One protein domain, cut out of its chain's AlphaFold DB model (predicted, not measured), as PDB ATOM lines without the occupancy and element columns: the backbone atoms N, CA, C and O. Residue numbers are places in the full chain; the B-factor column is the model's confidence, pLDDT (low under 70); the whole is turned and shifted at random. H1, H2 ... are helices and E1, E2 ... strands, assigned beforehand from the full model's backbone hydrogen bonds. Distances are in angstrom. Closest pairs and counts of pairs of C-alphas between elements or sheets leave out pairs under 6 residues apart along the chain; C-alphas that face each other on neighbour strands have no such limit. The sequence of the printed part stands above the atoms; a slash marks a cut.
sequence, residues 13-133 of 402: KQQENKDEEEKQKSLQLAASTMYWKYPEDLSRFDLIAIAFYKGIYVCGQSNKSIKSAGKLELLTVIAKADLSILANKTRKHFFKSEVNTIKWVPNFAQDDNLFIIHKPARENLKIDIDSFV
ATOM      1  N   LYS A  13      46.457  13.386 -52.019       93.06
ATOM      2  CA  LYS A  13      45.785  14.087 -50.912       93.06
ATOM      3  C   LYS A  13      44.266  14.093 -51.057       93.06
ATOM      4  O   LYS A  13      43.553  13.996 -50.061       93.06
ATOM      5  N   GLN A  14      43.758  14.234 -52.280       91.44
ATOM      6  CA  GLN A  14      42.318  14.164 -52.532       91.44
ATOM      7  C   GLN A  14      41.769  12.762 -52.252       91.44
ATOM      8  O   GLN A  14      40.701  12.644 -51.652       91.44
ATOM      9  N   GLN A  15      42.511  11.718 -52.627       91.12
ATOM     10  CA  GLN A  15      42.123  10.340 -52.348       91.12
ATOM     11  C   GLN A  15      42.152  10.030 -50.845       91.12
ATOM     12  O   GLN A  15      41.179   9.496 -50.324       91.12
ATOM     13  N   GLU A  16      43.201  10.443 -50.130       92.50
ATOM     14  CA  GLU A  16      43.314  10.256 -48.676       92.50
ATOM     15  C   GLU A  16      42.161  10.938 -47.921       92.50
ATOM     16  O   GLU A  16      41.525  10.327 -47.064       92.50
ATOM     17  N   ASN A  17      41.802  12.170 -48.303       92.81
ATOM     18  CA  ASN A  17      40.656  12.870 -47.717       92.81
ATOM     19  C   ASN A  17      39.323  12.156 -47.989       92.81
ATOM     20  O   ASN A  17      38.450  12.128 -47.120       92.81
ATOM     21  N   LYS A  18      39.154  11.587 -49.188       92.69
ATOM     22  CA  LYS A  18      37.946  10.841 -49.554       92.69
ATOM     23  C   LYS A  18      37.826   9.546 -48.747       92.69
ATOM     24  O   LYS A  18      36.747   9.247 -48.238       92.69
ATOM     25  N   ASP A  19      38.931   8.828 -48.577       90.69
ATOM     26  CA  ASP A  19      38.983   7.594 -47.790       90.69
ATOM     27  C   ASP A  19      38.709   7.876 -46.299       90.69
ATOM     28  O   ASP A  19      37.967   7.136 -45.642       90.69
ATOM     29  N   GLU A  20      39.232   8.983 -45.760       89.81
ATOM     30  CA  GLU A  20      38.949   9.440 -44.392       89.81
ATOM     31  C   GLU A  20      37.457   9.796 -44.215       89.81
ATOM     32  O   GLU A  20      36.835   9.419 -43.215       89.81
ATOM     33  N   GLU A  21      36.842  10.460 -45.200       88.88
ATOM     34  CA  GLU A  21      35.415  10.803 -45.183       88.88
ATOM     35  C   GLU A  21      34.519   9.551 -45.251       88.88
ATOM     36  O   GLU A  21      33.543   9.434 -44.503       88.88
ATOM     37  N   GLU A  22      34.849   8.579 -46.107       84.12
ATOM     38  CA  GLU A  22      34.131   7.301 -46.196       84.12
ATOM     39  C   GLU A  22      34.256   6.487 -44.903       84.12
ATOM     40  O   GLU A  22      33.262   5.946 -44.401       84.12
ATOM     41  N   LYS A  23      35.447   6.470 -44.297       80.19
ATOM     42  CA  LYS A  23      35.683   5.844 -42.995       80.19
ATOM     43  C   LYS A  23      34.836   6.495 -41.899       80.19
ATOM     44  O   LYS A  23      34.200   5.775 -41.125       80.19
ATOM     45  N   GLN A  24      34.757   7.827 -41.856       76.19
ATOM     46  CA  GLN A  24      33.896   8.540 -40.904       76.19
ATOM     47  C   GLN A  24      32.409   8.246 -41.130       76.19
ATOM     48  O   GLN A  24      31.689   7.997 -40.161       76.19
ATOM     49  N   LYS A  25      31.940   8.194 -42.384       76.25
ATOM     50  CA  LYS A  25      30.549   7.825 -42.712       76.25
ATOM     51  C   LYS A  25      30.220   6.393 -42.297       76.25
ATOM     52  O   LYS A  25      29.150   6.155 -41.738       76.25
ATOM     53  N   SER A  26      31.133   5.452 -42.523       70.62
ATOM     54  CA  SER A  26      30.978   4.051 -42.111       70.62
ATOM     55  C   SER A  26      30.925   3.912 -40.586       70.62
ATOM     56  O   SER A  26      30.023   3.264 -40.049       70.62
ATOM     57  N   LEU A  27      31.811   4.612 -39.869       67.31
ATOM     58  CA  LEU A  27      31.783   4.709 -38.406       67.31
ATOM     59  C   LEU A  27      30.473   5.317 -37.905       67.31
ATOM     60  O   LEU A  27      29.865   4.773 -36.990       67.31
ATOM     61  N   GLN A  28      29.992   6.393 -38.528       67.19
ATOM     62  CA  GLN A  28      28.736   7.043 -38.160       67.19
ATOM     63  C   GLN A  28      27.513   6.156 -38.450       67.19
ATOM     64  O   GLN A  28      26.551   6.149 -37.680       67.19
ATOM     65  N   LEU A  29      27.552   5.357 -39.519       67.88
ATOM     66  CA  LEU A  29      26.520   4.371 -39.826       67.88
ATOM     67  C   LEU A  29      26.529   3.233 -38.796       67.88
ATOM     68  O   LEU A  29      25.480   2.916 -38.237       67.88
ATOM     69  N   ALA A  30      27.700   2.680 -38.469       62.44
ATOM     70  CA  ALA A  30      27.852   1.662 -37.428       62.44
ATOM     71  C   ALA A  30      27.380   2.184 -36.058       62.44
ATOM     72  O   ALA A  30      26.596   1.528 -35.369       62.44
ATOM     73  N   ALA A  31      27.758   3.412 -35.717       61.72
ATOM     74  CA  ALA A  31      27.320   4.144 -34.537       61.72
ATOM     75  C   ALA A  31      25.807   4.365 -34.479       61.72
ATOM     76  O   ALA A  31      25.191   4.199 -33.430       61.72
ATOM     77  N   SER A  32      25.175   4.672 -35.617       64.25
ATOM     78  CA  SER A  32      23.720   4.840 -35.687       64.25
ATOM     79  C   SER A  32      22.963   3.554 -35.332       64.25
ATOM     80  O   SER A  32      21.829   3.610 -34.844       64.25
ATOM     81  N   THR A  33      23.608   2.398 -35.525       73.56
ATOM     82  CA  THR A  33      23.018   1.094 -35.224       73.56
ATOM     83  C   THR A  33      23.223   0.658 -33.781       73.56
ATOM     84  O   THR A  33      22.420  -0.136 -33.307       73.56
ATOM     85  N   MET A  34      24.218   1.165 -33.049       80.19
ATOM     86  CA  MET A  34      24.471   0.738 -31.668       80.19
ATOM     87  C   MET A  34      24.149   1.830 -30.656       80.19
ATOM     88  O   MET A  34      24.614   2.962 -30.742       80.19
ATOM     89  N   TYR A  35      23.359   1.473 -29.653       84.75
ATOM     90  CA  TYR A  35      23.032   2.365 -28.550       84.75
ATOM     91  C   TYR A  35      23.009   1.595 -27.238       84.75
ATOM     92  O   TYR A  35      22.900   0.370 -27.219       84.75
ATOM     93  N   TRP A  36      23.094   2.316 -26.129       86.50
ATOM     94  CA  TRP A  36      22.987   1.716 -24.807       86.50
ATOM     95  C   TRP A  36      21.986   2.463 -23.937       86.50
ATOM     96  O   TRP A  36      21.643   3.619 -24.208       86.50
ATOM     97  N   LYS A  37      21.495   1.767 -22.910       87.44
ATOM     98  CA  LYS A  37      20.538   2.294 -21.936       87.44
ATOM     99  C   LYS A  37      20.823   1.770 -20.540       87.44
ATOM    100  O   LYS A  37      21.298   0.643 -20.381       87.44
ATOM    101  N   TYR A  38      20.482   2.576 -19.546       88.25
ATOM    102  CA  TYR A  38      20.374   2.111 -18.171       88.25
ATOM    103  C   TYR A  38      19.112   1.258 -17.981       88.25
ATOM    104  O   TYR A  38      18.159   1.394 -18.758       88.25
ATOM    105  N   PRO A  39      19.074   0.382 -16.961       85.75
ATOM    106  CA  PRO A  39      17.908  -0.458 -16.703       85.75
ATOM    107  C   PRO A  39      16.594   0.333 -16.521       85.75
ATOM    108  O   PRO A  39      15.533  -0.140 -16.923       85.75
ATOM    109  N   GLU A  40      16.659   1.569 -16.021       88.00
ATOM    110  CA  GLU A  40      15.509   2.469 -15.824       88.00
ATOM    111  C   GLU A  40      14.908   2.970 -17.147       88.00
ATOM    112  O   GLU A  40      13.697   3.196 -17.250       88.00
ATOM    113  N   ASP A  41      15.744   3.059 -18.184       88.75
ATOM    114  CA  ASP A  41      15.408   3.557 -19.517       88.75
ATOM    115  C   ASP A  41      15.024   2.441 -20.506       88.75
ATOM    116  O   ASP A  41      14.659   2.716 -21.656       88.75
ATOM    117  N   LEU A  42      15.092   1.168 -20.097       89.19
ATOM    118  CA  LEU A  42      14.758   0.039 -20.966       89.19
ATOM    119  C   LEU A  42      13.325   0.173 -21.469       89.19
ATOM    120  O   LEU A  42      12.398   0.307 -20.682       89.19
ATOM    121  N   SER A  43      13.110   0.140 -22.780       89.06
ATOM    122  CA  SER A  43      11.765   0.117 -23.357       89.06
ATOM    123  C   SER A  43      11.179  -1.294 -23.328       89.06
ATOM    124  O   SER A  43      11.879  -2.277 -23.102       89.06
ATOM    125  N   ARG A  44       9.884  -1.421 -23.633       88.62
ATOM    126  CA  ARG A  44       9.244  -2.733 -23.798       88.62
ATOM    127  C   ARG A  44       9.959  -3.606 -24.837       88.62
ATOM    128  O   ARG A  44      10.131  -4.794 -24.605       88.62
ATOM    129  N   PHE A  45      10.387  -3.024 -25.958       87.88
ATOM    130  CA  PHE A  45      11.114  -3.753 -26.998       87.88
ATOM    131  C   PHE A  45      12.491  -4.217 -26.522       87.88
ATOM    132  O   PHE A  45      12.872  -5.351 -26.799       87.88
ATOM    133  N   ASP A  46      13.196  -3.377 -25.763       89.69
ATOM    134  CA  ASP A  46      14.499  -3.731 -25.191       89.69
ATOM    135  C   ASP A  46      14.353  -4.913 -24.211       89.69
ATOM    136  O   ASP A  46      15.132  -5.862 -24.259       89.69
ATOM    137  N   LEU A  47      13.299  -4.910 -23.383       89.62
ATOM    138  CA  LEU A  47      12.983  -6.017 -22.472       89.62
ATOM    139  C   LEU A  47      12.621  -7.304 -23.218       89.62
ATOM    140  O   LEU A  47      13.084  -8.376 -22.843       89.62
ATOM    141  N   ILE A  48      11.845  -7.212 -24.300       88.38
ATOM    142  CA  ILE A  48      11.552  -8.367 -25.158       88.38
ATOM    143  C   ILE A  48      12.856  -8.950 -25.724       88.38
ATOM    144  O   ILE A  48      13.053 -10.160 -25.658       88.38
ATOM    145  N   ALA A  49      13.764  -8.109 -26.228       88.25
ATOM    146  CA  ALA A  49      15.046  -8.559 -26.769       88.25
ATOM    147  C   ALA A  49      15.915  -9.259 -25.709       88.25
ATOM    148  O   ALA A  49      16.491 -10.310 -25.988       88.25
ATOM    149  N   ILE A  50      15.963  -8.714 -24.489       89.06
ATOM    150  CA  ILE A  50      16.657  -9.332 -23.351       89.06
ATOM    151  C   ILE A  50      16.040 -10.696 -23.018       89.06
ATOM    152  O   ILE A  50      16.769 -11.679 -22.909       89.06
ATOM    153  N   ALA A  51      14.712 -10.774 -22.893       87.06
ATOM    154  CA  ALA A  51      14.015 -12.017 -22.574       87.06
ATOM    155  C   ALA A  51      14.279 -13.103 -23.627       87.06
ATOM    156  O   ALA A  51      14.671 -14.213 -23.273       87.06
ATOM    157  N   PHE A  52      14.160 -12.765 -24.915       86.12
ATOM    158  CA  PHE A  52      14.476 -13.687 -26.008       86.12
ATOM    159  C   PHE A  52      15.920 -14.178 -25.951       86.12
ATOM    160  O   PHE A  52      16.161 -15.376 -26.073       86.12
ATOM    161  N   TYR A  53      16.879 -13.274 -25.743       85.88
ATOM    162  CA  TYR A  53      18.287 -13.651 -25.667       85.88
ATOM    163  C   TYR A  53      18.571 -14.581 -24.482       85.88
ATOM    164  O   TYR A  53      19.355 -15.518 -24.592       85.88
ATOM    165  N   LYS A  54      17.919 -14.338 -23.343       84.50
ATOM    166  CA  LYS A  54      18.047 -15.160 -22.136       84.50
ATOM    167  C   LYS A  54      17.267 -16.480 -22.211       84.50
ATOM    168  O   LYS A  54      17.277 -17.224 -21.237       84.50
ATOM    169  N   GLY A  55      16.588 -16.772 -23.324       82.94
ATOM    170  CA  GLY A  55      15.744 -17.964 -23.460       82.94
ATOM    171  C   GLY A  55      14.514 -17.939 -22.547       82.94
ATOM    172  O   GLY A  55      13.969 -18.985 -22.208       82.94
ATOM    173  N   ILE A  56      14.086 -16.750 -22.118       82.25
ATOM    174  CA  ILE A  56      12.950 -16.561 -21.222       82.25
ATOM    175  C   ILE A  56      11.682 -16.483 -22.066       82.25
ATOM    176  O   ILE A  56      11.408 -15.480 -22.732       82.25
ATOM    177  N   TYR A  57      10.877 -17.536 -22.003       71.69
ATOM    178  CA  TYR A  57       9.568 -17.578 -22.636       71.69
ATOM    179  C   TYR A  57       8.495 -17.237 -21.601       71.69
ATOM    180  O   TYR A  57       8.311 -17.948 -20.616       71.69
ATOM    181  N   VAL A  58       7.762 -16.144 -21.824       61.19
ATOM    182  CA  VAL A  58       6.576 -15.806 -21.021       61.19
ATOM    183  C   VAL A  58       5.424 -16.706 -21.482       61.19
ATOM    184  O   VAL A  58       4.587 -16.296 -22.275       61.19
ATOM    185  N   CYS A  59       5.440 -17.963 -21.043       51.38
ATOM    186  CA  CYS A  59       4.370 -18.951 -21.211       51.38
ATOM    187  C   CYS A  59       4.181 -19.661 -19.867       51.38
ATOM    188  O   CYS A  59       4.541 -20.822 -19.721       51.38
ATOM    189  N   GLY A  60       3.730 -18.923 -18.850       48.41
ATOM    190  CA  GLY A  60       3.685 -19.450 -17.482       48.41
ATOM    191  C   GLY A  60       2.320 -19.451 -16.807       48.41
ATOM    192  O   GLY A  60       2.050 -20.355 -16.035       48.41
ATOM    193  N   GLN A  61       1.462 -18.448 -17.032       49.16
ATOM    194  CA  GLN A  61       0.256 -18.288 -16.188       49.16
ATOM    195  C   GLN A  61      -0.958 -17.677 -16.884       49.16
ATOM    196  O   GLN A  61      -2.077 -17.754 -16.396       49.16
ATOM    197  N   SER A  62      -0.762 -17.077 -18.049       49.22
ATOM    198  CA  SER A  62      -1.853 -16.688 -18.926       49.22
ATOM    199  C   SER A  62      -1.419 -17.068 -20.329       49.22
ATOM    200  O   SER A  62      -0.236 -16.954 -20.646       49.22
ATOM    201  N   ASN A  63      -2.339 -17.488 -21.191       51.75
ATOM    202  CA  ASN A  63      -2.078 -17.757 -22.616       51.75
ATOM    203  C   ASN A  63      -1.614 -16.502 -23.402       51.75
ATOM    204  O   ASN A  63      -1.716 -16.434 -24.626       51.75
ATOM    205  N   LYS A  64      -1.139 -15.463 -22.709       58.28
ATOM    206  CA  LYS A  64      -0.640 -14.217 -23.261       58.28
ATOM    207  C   LYS A  64       0.783 -14.431 -23.743       58.28
ATOM    208  O   LYS A  64       1.709 -14.631 -22.966       58.28
ATOM    209  N   SER A  65       0.954 -14.312 -25.052       70.94
ATOM    210  CA  SER A  65       2.272 -14.267 -25.677       70.94
ATOM    211  C   SER A  65       3.167 -13.187 -25.048       70.94
ATOM    212  O   SER A  65       2.694 -12.130 -24.618       70.94
ATOM    213  N   ILE A  66       4.487 -13.372 -25.129       71.69
ATOM    214  CA  ILE A  66       5.476 -12.335 -24.781       71.69
ATOM    215  C   ILE A  66       5.222 -11.003 -25.524       71.69
ATOM    216  O   ILE A  66       5.532  -9.925 -25.023       71.69
ATOM    217  N   LYS A  67       4.573 -11.067 -26.700       69.56
ATOM    218  CA  LYS A  67       4.169  -9.910 -27.517       69.56
ATOM    219  C   LYS A  67       2.999  -9.124 -26.932       69.56
ATOM    220  O   LYS A  67       2.774  -7.992 -27.356       69.56
ATOM    221  N   SER A  68       2.256  -9.690 -25.986       76.81
ATOM    222  CA  SER A  68       1.148  -9.039 -25.272       76.81
ATOM    223  C   SER A  68       1.508  -8.631 -23.843       76.81
ATOM    224  O   SER A  68       0.787  -7.831 -23.258       76.81
ATOM    225  N   ALA A  69       2.639  -9.108 -23.313       80.94
ATOM    226  CA  ALA A  69       3.068  -8.801 -21.954       80.94
ATOM    227  C   ALA A  69       3.380  -7.306 -21.776       80.94
ATOM    228  O   ALA A  69       3.970  -6.654 -22.657       80.94
ATOM    229  N   GLY A  70       2.957  -6.763 -20.637       85.56
ATOM    230  CA  GLY A  70       3.241  -5.396 -20.222       85.56
ATOM    231  C   GLY A  70       4.718  -5.194 -19.879       85.56
ATOM    232  O   GLY A  70       5.476  -6.143 -19.688       85.56
ATOM    233  N   LYS A  71       5.147  -3.932 -19.776       87.56
ATOM    234  CA  LYS A  71       6.542  -3.589 -19.453       87.56
ATOM    235  C   LYS A  71       6.974  -4.151 -18.090       87.56
ATOM    236  O   LYS A  71       8.048  -4.731 -17.983       87.56
ATOM    237  N   LEU A  72       6.119  -3.988 -17.078       85.25
ATOM    238  CA  LEU A  72       6.359  -4.480 -15.720       85.25
ATOM    239  C   LEU A  72       6.395  -6.009 -15.671       85.25
ATOM    240  O   LEU A  72       7.310  -6.562 -15.081       85.25
ATOM    241  N   GLU A  73       5.460  -6.686 -16.341       85.50
ATOM    242  CA  GLU A  73       5.426  -8.154 -16.411       85.50
ATOM    243  C   GLU A  73       6.717  -8.712 -17.019       85.50
ATOM    244  O   GLU A  73       7.343  -9.594 -16.436       85.50
ATOM    245  N   LEU A  74       7.157  -8.155 -18.154       87.44
ATOM    246  CA  LEU A  74       8.416  -8.541 -18.794       87.44
ATOM    247  C   LEU A  74       9.601  -8.344 -17.851       87.44
ATOM    248  O   LEU A  74      10.428  -9.244 -17.720       87.44
ATOM    249  N   LEU A  75       9.672  -7.193 -17.176       87.62
ATOM    250  CA  LEU A  75      10.756  -6.915 -16.244       87.62
ATOM    251  C   LEU A  75      10.755  -7.890 -15.063       87.62
ATOM    252  O   LEU A  75      11.821  -8.358 -14.685       87.62
ATOM    253  N   THR A  76       9.587  -8.240 -14.520       86.25
ATOM    254  CA  THR A  76       9.470  -9.206 -13.418       86.25
ATOM    255  C   THR A  76       9.969 -10.581 -13.829       86.25
ATOM    256  O   THR A  76      10.745 -11.190 -13.099       86.25
ATOM    257  N   VAL A  77       9.556 -11.078 -14.998       86.12
ATOM    258  CA  VAL A  77       9.993 -12.401 -15.468       86.12
ATOM    259  C   VAL A  77      11.503 -12.409 -15.724       86.12
ATOM    260  O   VAL A  77      12.189 -13.347 -15.328       86.12
ATOM    261  N   ILE A  78      12.036 -11.342 -16.326       87.69
ATOM    262  CA  ILE A  78      13.477 -11.189 -16.552       87.69
ATOM    263  C   ILE A  78      14.240 -11.134 -15.227       87.69
ATOM    264  O   ILE A  78      15.238 -11.828 -15.081       87.69
ATOM    265  N   ALA A  79      13.765 -10.348 -14.259       86.69
ATOM    266  CA  ALA A  79      14.403 -10.198 -12.956       86.69
ATOM    267  C   ALA A  79      14.446 -11.515 -12.177       86.69
ATOM    268  O   ALA A  79      15.479 -11.838 -11.605       86.69
ATOM    269  N   LYS A  80      13.365 -12.305 -12.217       84.56
ATOM    270  CA  LYS A  80      13.323 -13.640 -11.600       84.56
ATOM    271  C   LYS A  80      14.362 -14.597 -12.188       84.56
ATOM    272  O   LYS A  80      14.873 -15.450 -11.475       84.56
ATOM    273  N   ALA A  81      14.664 -14.468 -13.479       84.56
ATOM    274  CA  ALA A  81      15.664 -15.298 -14.147       84.56
ATOM    275  C   ALA A  81      17.097 -14.754 -13.999       84.56
ATOM    276  O   ALA A  81      18.048 -15.529 -13.951       84.56
ATOM    277  N   ASP A  82      17.267 -13.429 -13.962       84.38
ATOM    278  CA  ASP A  82      18.564 -12.761 -13.864       84.38
ATOM    279  C   ASP A  82      18.452 -11.393 -13.163       84.38
ATOM    280  O   ASP A  82      18.301 -10.336 -13.787       84.38
ATOM    281  N   LEU A  83      18.614 -11.412 -11.838       82.25
ATOM    282  CA  LEU A  83      18.662 -10.219 -10.982       82.25
ATOM    283  C   LEU A  83      19.796  -9.251 -11.358       82.25
ATOM    284  O   LEU A  83      19.700  -8.054 -11.076       82.25
ATOM    285  N   SER A  84      20.857  -9.713 -12.034       81.31
ATOM    286  CA  SER A  84      22.010  -8.868 -12.387       81.31
ATOM    287  C   SER A  84      21.665  -7.756 -13.383       81.31
ATOM    288  O   SER A  84      22.430  -6.800 -13.547       81.31
ATOM    289  N   ILE A  85      20.514  -7.864 -14.054       82.00
ATOM    290  CA  ILE A  85      19.984  -6.837 -14.956       82.00
ATOM    291  C   ILE A  85      19.545  -5.593 -14.176       82.00
ATOM    292  O   ILE A  85      19.675  -4.483 -14.694       82.00
ATOM    293  N   LEU A  86      19.079  -5.785 -12.937       81.38
ATOM    294  CA  LEU A  86      18.578  -4.738 -12.044       81.38
ATOM    295  C   LEU A  86      19.561  -4.359 -10.936       81.38
ATOM    296  O   LEU A  86      19.530  -3.229 -10.459       81.38
ATOM    297  N   ALA A  87      20.441  -5.281 -10.538       75.25
ATOM    298  CA  ALA A  87      21.326  -5.107  -9.386       75.25
ATOM    299  C   ALA A  87      22.313  -3.937  -9.523       75.25
ATOM    300  O   ALA A  87      22.764  -3.392  -8.519       75.25
ATOM    301  N   ASN A  88      22.658  -3.536 -10.750       75.56
ATOM    302  CA  ASN A  88      23.573  -2.428 -10.981       75.56
ATOM    303  C   ASN A  88      22.932  -1.365 -11.881       75.56
ATOM    304  O   ASN A  88      22.892  -1.511 -13.102       75.56
ATOM    305  N   LYS A  89      22.503  -0.254 -11.273       76.94
ATOM    306  CA  LYS A  89      21.942   0.909 -11.981       76.94
ATOM    307  C   LYS A  89      22.916   1.551 -12.962       76.94
ATOM    308  O   LYS A  89      22.492   2.168 -13.927       76.94
ATOM    309  N   THR A  90      24.217   1.386 -12.736       76.25
ATOM    310  CA  THR A  90      25.258   1.910 -13.629       76.25
ATOM    311  C   THR A  90      25.567   0.960 -14.785       76.25
ATOM    312  O   THR A  90      26.287   1.331 -15.716       76.25
ATOM    313  N   ARG A  91      25.013  -0.263 -14.766       79.62
ATOM    314  CA  ARG A  91      25.209  -1.233 -15.840       79.62
ATOM    315  C   ARG A  91      24.522  -0.737 -17.102       79.62
ATOM    316  O   ARG A  91      23.319  -0.487 -17.134       79.62
ATOM    317  N   LYS A  92      25.318  -0.638 -18.158       83.56
ATOM    318  CA  LYS A  92      24.859  -0.260 -19.488       83.56
ATOM    319  C   LYS A  92      24.423  -1.518 -20.222       83.56
ATOM    320  O   LYS A  92      25.188  -2.476 -20.325       83.56
ATOM    321  N   HIS A  93      23.196  -1.512 -20.725       85.00
ATOM    322  CA  HIS A  93      22.694  -2.551 -21.616       85.00
ATOM    323  C   HIS A  93      22.854  -2.075 -23.048       85.00
ATOM    324  O   HIS A  93      22.354  -1.004 -23.393       85.00
ATOM    325  N   PHE A  94      23.570  -2.847 -23.860       86.38
ATOM    326  CA  PHE A  94      23.876  -2.493 -25.239       86.38
ATOM    327  C   PHE A  94      22.878  -3.137 -26.194       86.38
ATOM    328  O   PHE A  94      22.460  -4.283 -26.017       86.38
ATOM    329  N   PHE A  95      22.520  -2.386 -27.226       86.94
ATOM    330  CA  PHE A  95      21.543  -2.774 -28.223       86.94
ATOM    331  C   PHE A  95      22.054  -2.447 -29.614       86.94
ATOM    332  O   PHE A  95      22.608  -1.372 -29.850       86.94
ATOM    333  N   LYS A  96      21.810  -3.367 -30.545       86.19
ATOM    334  CA  LYS A  96      22.011  -3.160 -31.974       86.19
ATOM    335  C   LYS A  96      20.654  -3.081 -32.666       86.19
ATOM    336  O   LYS A  96      19.860  -4.018 -32.596       86.19
ATOM    337  N   SER A  97      20.398  -1.957 -33.317       82.12
ATOM    338  CA  SER A  97      19.263  -1.724 -34.200       82.12
ATOM    339  C   SER A  97      19.585  -2.277 -35.583       82.12
ATOM    340  O   SER A  97      20.540  -1.852 -36.229       82.12
ATOM    341  N   GLU A  98      18.762  -3.201 -36.048       82.19
ATOM    342  CA  GLU A  98      18.727  -3.681 -37.427       82.19
ATOM    343  C   GLU A  98      17.444  -3.171 -38.101       82.19
ATOM    344  O   GLU A  98      16.567  -2.628 -37.428       82.19
ATOM    345  N   VAL A  99      17.321  -3.351 -39.422       74.56
ATOM    346  CA  VAL A  99      16.258  -2.754 -40.264       74.56
ATOM    347  C   VAL A  99      14.849  -2.930 -39.678       74.56
ATOM    348  O   VAL A  99      14.037  -2.022 -39.802       74.56
ATOM    349  N   ASN A 100      14.577  -4.043 -38.981       75.94
ATOM    350  CA  ASN A 100      13.279  -4.320 -38.350       75.94
ATOM    351  C   ASN A 100      13.366  -4.944 -36.945       75.94
ATOM    352  O   ASN A 100      12.354  -5.402 -36.413       75.94
ATOM    353  N   THR A 101      14.555  -5.031 -36.343       80.00
ATOM    354  CA  THR A 101      14.719  -5.713 -35.048       80.00
ATOM    355  C   THR A 101      15.714  -4.995 -34.148       80.00
ATOM    356  O   THR A 101      16.606  -4.293 -34.616       80.00
ATOM    357  N   ILE A 102      15.548  -5.170 -32.840       83.31
ATOM    358  CA  ILE A 102      16.519  -4.746 -31.832       83.31
ATOM    359  C   ILE A 102      17.109  -6.017 -31.230       83.31
ATOM    360  O   ILE A 102      16.366  -6.909 -30.819       83.31
ATOM    361  N   LYS A 103      18.437  -6.094 -31.172       86.06
ATOM    362  CA  LYS A 103      19.168  -7.206 -30.558       86.06
ATOM    363  C   LYS A 103      19.938  -6.720 -29.338       86.06
ATOM    364  O   LYS A 103      20.605  -5.690 -29.407       86.06
ATOM    365  N   TRP A 104      19.849  -7.463 -28.236       87.25
ATOM    366  CA  TRP A 104      20.654  -7.216 -27.038       87.25
ATOM    367  C   TRP A 104      22.082  -7.738 -27.233       87.25
ATOM    368  O   TRP A 104      22.281  -8.799 -27.826       87.25
ATOM    369  N   VAL A 105      23.067  -6.990 -26.734       84.19
ATOM    370  CA  VAL A 105      24.491  -7.330 -26.801       84.19
ATOM    371  C   VAL A 105      25.041  -7.391 -25.367       84.19
ATOM    372  O   VAL A 105      25.165  -6.352 -24.719       84.19
ATOM    373  N   PRO A 106      25.342  -8.588 -24.827       69.69
ATOM    374  CA  PRO A 106      25.629  -8.767 -23.400       69.69
ATOM    375  C   PRO A 106      27.033  -8.335 -22.963       69.69
ATOM    376  O   PRO A 106      27.235  -8.121 -21.773       69.69
ATOM    377  N   ASN A 107      27.978  -8.199 -23.894       67.31
ATOM    378  CA  ASN A 107      29.354  -7.795 -23.620       67.31
ATOM    379  C   ASN A 107      29.849  -6.901 -24.754       67.31
ATOM    380  O   ASN A 107      30.073  -7.367 -25.869       67.31
ATOM    381  N   PHE A 108      30.034  -5.623 -24.449       65.56
ATOM    382  CA  PHE A 108      30.899  -4.753 -25.229       65.56
ATOM    383  C   PHE A 108      32.142  -4.534 -24.379       65.56
ATOM    384  O   PHE A 108      32.014  -4.082 -23.239       65.56
ATOM    385  N   ALA A 109      33.317  -4.911 -24.894       57.09
ATOM    386  CA  ALA A 109      34.571  -4.515 -24.266       57.09
ATOM    387  C   ALA A 109      34.528  -2.988 -24.126       57.09
ATOM    388  O   ALA A 109      34.264  -2.279 -25.101       57.09
ATOM    389  N   GLN A 110      34.630  -2.516 -22.885       54.88
ATOM    390  CA  GLN A 110      34.620  -1.100 -22.554       54.88
ATOM    391  C   GLN A 110      35.927  -0.484 -23.036       54.88
ATOM    392  O   GLN A 110      36.778  -0.220 -22.213       54.88
ATOM    393  N   ASP A 111      36.089  -0.258 -24.332       49.38
ATOM    394  CA  ASP A 111      37.193   0.560 -24.818       49.38
ATOM    395  C   ASP A 111      36.678   1.453 -25.954       49.38
ATOM    396  O   ASP A 111      36.375   1.016 -27.065       49.38
ATOM    397  N   ASP A 112      36.469   2.718 -25.586       52.56
ATOM    398  CA  ASP A 112      36.608   3.922 -26.411       52.56
ATOM    399  C   ASP A 112      35.870   4.013 -27.745       52.56
ATOM    400  O   ASP A 112      36.254   4.775 -28.637       52.56
ATOM    401  N   ASN A 113      34.734   3.336 -27.887       56.41
ATOM    402  CA  ASN A 113      33.865   3.614 -29.020       56.41
ATOM    403  C   ASN A 113      33.080   4.917 -28.758       56.41
ATOM    404  O   ASN A 113      31.945   4.908 -28.279       56.41
ATOM    405  N   LEU A 114      33.717   6.055 -29.068       57.53
ATOM    406  CA  LEU A 114      33.199   7.432 -28.933       57.53
ATOM    407  C   LEU A 114      31.850   7.661 -29.630       57.53
ATOM    408  O   LEU A 114      31.186   8.670 -29.404       57.53
ATOM    409  N   PHE A 115      31.433   6.722 -30.473       63.03
ATOM    410  CA  PHE A 115      30.258   6.854 -31.307       63.03
ATOM    411  C   PHE A 115      29.011   6.139 -30.762       63.03
ATOM    412  O   PHE A 115      27.969   6.169 -31.413       63.03
ATOM    413  N   ILE A 116      29.049   5.509 -29.579       68.94
ATOM    414  CA  ILE A 116      27.839   4.867 -29.038       68.94
ATOM    415  C   ILE A 116      26.872   5.922 -28.488       68.94
ATOM    416  O   ILE A 116      27.156   6.629 -27.521       68.94
ATOM    417  N   ILE A 117      25.678   5.977 -29.074       74.94
ATOM    418  CA  ILE A 117      24.650   6.960 -28.724       74.94
ATOM    419  C   ILE A 117      23.889   6.498 -27.472       74.94
ATOM    420  O   ILE A 117      23.398   5.369 -27.408       74.94
ATOM    421  N   HIS A 118      23.729   7.381 -26.483       80.44
ATOM    422  CA  HIS A 118      22.820   7.155 -25.355       80.44
ATOM    423  C   HIS A 118      21.395   7.586 -25.730       80.44
ATOM    424  O   HIS A 118      21.184   8.708 -26.195       80.44
ATOM    425  N   LYS A 119      20.404   6.710 -25.526       77.44
ATOM    426  CA  LYS A 119      18.991   6.995 -25.834       77.44
ATOM    427  C   LYS A 119      18.144   6.949 -24.555       77.44
ATOM    428  O   LYS A 119      17.664   5.863 -24.219       77.44
ATOM    429  N   PRO A 120      17.924   8.086 -23.867       77.06
ATOM    430  CA  PRO A 120      17.100   8.110 -22.662       77.06
ATOM    431  C   PRO A 120      15.635   7.791 -22.985       77.06
ATOM    432  O   PRO A 120      15.135   8.115 -24.070       77.06
ATOM    433  N   ALA A 121      14.928   7.167 -22.043       76.31
ATOM    434  CA  ALA A 121      13.482   7.029 -22.144       76.31
ATOM    435  C   ALA A 121      12.788   8.355 -21.800       76.31
ATOM    436  O   ALA A 121      13.322   9.198 -21.078       76.31
ATOM    437  N   ARG A 122      11.554   8.528 -22.296       77.62
ATOM    438  CA  ARG A 122      10.673   9.596 -21.799       77.62
ATOM    439  C   ARG A 122      10.405   9.363 -20.314       77.62
ATOM    440  O   ARG A 122      10.258   8.215 -19.909       77.62
ATOM    441  N   GLU A 123      10.296  10.431 -19.531       79.25
ATOM    442  CA  GLU A 123      10.133  10.354 -18.070       79.25
ATOM    443  C   GLU A 123       8.972   9.450 -17.640       79.25
ATOM    444  O   GLU A 123       9.142   8.593 -16.782       79.25
ATOM    445  N   ASN A 124       7.828   9.537 -18.322       77.12
ATOM    446  CA  ASN A 124       6.645   8.711 -18.055       77.12
ATOM    447  C   ASN A 124       6.803   7.222 -18.420       77.12
ATOM    448  O   ASN A 124       5.911   6.418 -18.161       77.12
ATOM    449  N   LEU A 125       7.900   6.861 -19.082       76.06
ATOM    450  CA  LEU A 125       8.243   5.493 -19.448       76.06
ATOM    451  C   LEU A 125       9.418   4.964 -18.630       76.06
ATOM    452  O   LEU A 125       9.792   3.811 -18.850       76.06
ATOM    453  N   LYS A 126      10.000   5.753 -17.721       84.56
ATOM    454  CA  LYS A 126      11.050   5.278 -16.821       84.56
ATOM    455  C   LYS A 126      10.457   4.348 -15.773       84.56
ATOM    456  O   LYS A 126       9.336   4.544 -15.313       84.56
ATOM    457  N   ILE A 127      11.198   3.297 -15.440       83.69
ATOM    458  CA  ILE A 127      10.848   2.429 -14.315       83.69
ATOM    459  C   ILE A 127      11.665   2.884 -13.119       83.69
ATOM    460  O   ILE A 127      12.889   2.956 -13.206       83.69
ATOM    461  N   ASP A 128      10.982   3.148 -12.011       87.38
ATOM    462  CA  ASP A 128      11.633   3.282 -10.716       87.38
ATOM    463  C   ASP A 128      12.148   1.905 -10.277       87.38
ATOM    464  O   ASP A 128      11.386   1.043  -9.828       87.38
ATOM    465  N   ILE A 129      13.449   1.682 -10.479       87.00
ATOM    466  CA  ILE A 129      14.110   0.420 -10.141       87.00
ATOM    467  C   ILE A 129      14.048   0.164  -8.637       87.00
ATOM    468  O   ILE A 129      13.886  -0.988  -8.249       87.00
ATOM    469  N   ASP A 130      14.162   1.190  -7.792       86.19
ATOM    470  CA  ASP A 130      14.211   0.990  -6.340       86.19
ATOM    471  C   ASP A 130      12.872   0.494  -5.821       86.19
ATOM    472  O   ASP A 130      12.805  -0.531  -5.140       86.19
ATOM    473  N   SER A 131      11.798   1.175  -6.222       86.69
ATOM    474  CA  SER A 131      10.430   0.756  -5.923       86.69
ATOM    475  C   SER A 131      10.146  -0.652  -6.454       86.69
ATOM    476  O   SER A 131       9.559  -1.490  -5.765       86.69
ATOM    477  N   PHE A 132      10.630  -0.965  -7.658       86.44
ATOM    478  CA  PHE A 132      10.439  -2.278  -8.262       86.44
ATOM    479  C   PHE A 132      11.210  -3.397  -7.544       86.44
ATOM    480  O   PHE A 132      10.645  -4.458  -7.279       86.44
ATOM    481  N   VAL A 133      12.478  -3.171  -7.192       86.38
ATOM    482  CA  VAL A 133      13.300  -4.136  -6.447       86.38
ATOM    483  C   VAL A 133      12.728  -4.362  -5.050       86.38
ATOM    484  O   VAL A 133      12.665  -5.506  -4.605       86.38
TER     485      VAL A 133
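This is residues 13 to 133 of the 402 residues of an uncharacterized protein of Oikopleura dioica (UniProt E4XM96). A long helix, H1, sticks out with its residues 13 to 26 as a straight arm from a small body, in which the helix H2 packs across one face of a three-stranded sheet and H3 runs beside H2 beyond it. The short helices H4 and H5 lie on the side of H3, off the sheet, while the loop of residues 54 to 70 makes the end of the body farthest from the arm, and a long loop, residues 106 to 128, runs from E3 to H5, its residues 117 to 118 pairing briefly with E1. The printed part has 121 residues, in the order H1 E1 H2 H3 H4 E2 E3 H5, with a sheet E1 E2 E3, all antiparallel, and its class is mixed, helices and strands. The whole is loose, with a radius of gyration of the C-alphas of 17.5 A, and spans 65 by 28 by 27 A, the arm making much of the length.

H1, residues 13 to 33, is 30.5 A long; find C-alpha 13 at (45.785, 14.087, -50.912) and C-alpha 33 at (23.018, 1.094, -35.224). Read straight on into E1, residues 34 to 37. Next come H2, residues 44 to 53, 14.3 A long, and H3, residues 71 to 81, 15.8 A long. H4 is residues 84 to 87, E2 is residues 93 to 98 at 16.3 A, and E3 is residues 101 to 105 at 12.9 A. H5, residues 129 to 133, ends at C-alpha 133, (13.300, -4.136, -6.447).

Start at the sheet, only just strongly twisted, its C-alphas up to 4.1 A off the best plane. Between E1 and E2 look for N 35 and O 95, within hydrogen-bond range at 2.9 A. E2 and E3 form a hairpin, with N 96 and O 103 at 2.9 A. Residues 35 to 36 of E1 also pair, parallel, with residues 117 to 118. H1 only grazes the sheet, with residues 30 to 33. H2 is on one face, giving two layers, a helix layer over a sheet; its height over the sheet is 7.9 A. It lies over E3 and only just runs across the strands, at 60.1 degrees to E3 on the local plane; their closest C-alphas are those of Ala 49 and Lys 103, 5.8 A apart. H2 and H3 touch, the same way at a shallow tilt of 26 degrees, closest at the C-alphas of Arg 44 and Lys 71, 5.2 A. H3 and H4 only just touch, only at the corner, with 3 pairs of C-alphas within 8 A, the closest those of Ala 79 and Ile 85 at 6.8 A. H4 and H5 are close but not clearly touching, with the C-alphas of Leu 86 and Ile 129 closest at 7.1 A. H3 and H5 are near each other, with 5 pairs of C-alphas within 10 A. Every O i to N i+4 pair is within hydrogen-bond range in H1, H2, H3 and H5; H4 is too short for one.

The two C-alphas farthest apart are those of Lys 13 and Gln 61, 65.8 A. The printed part has no cut; its long links are H2 to H3 and E3 to H5. Mean pLDDT of the printed part is 78.7; look for values under 70 at residues 27 to 32, 58 to 64, 67 and 106 to 116.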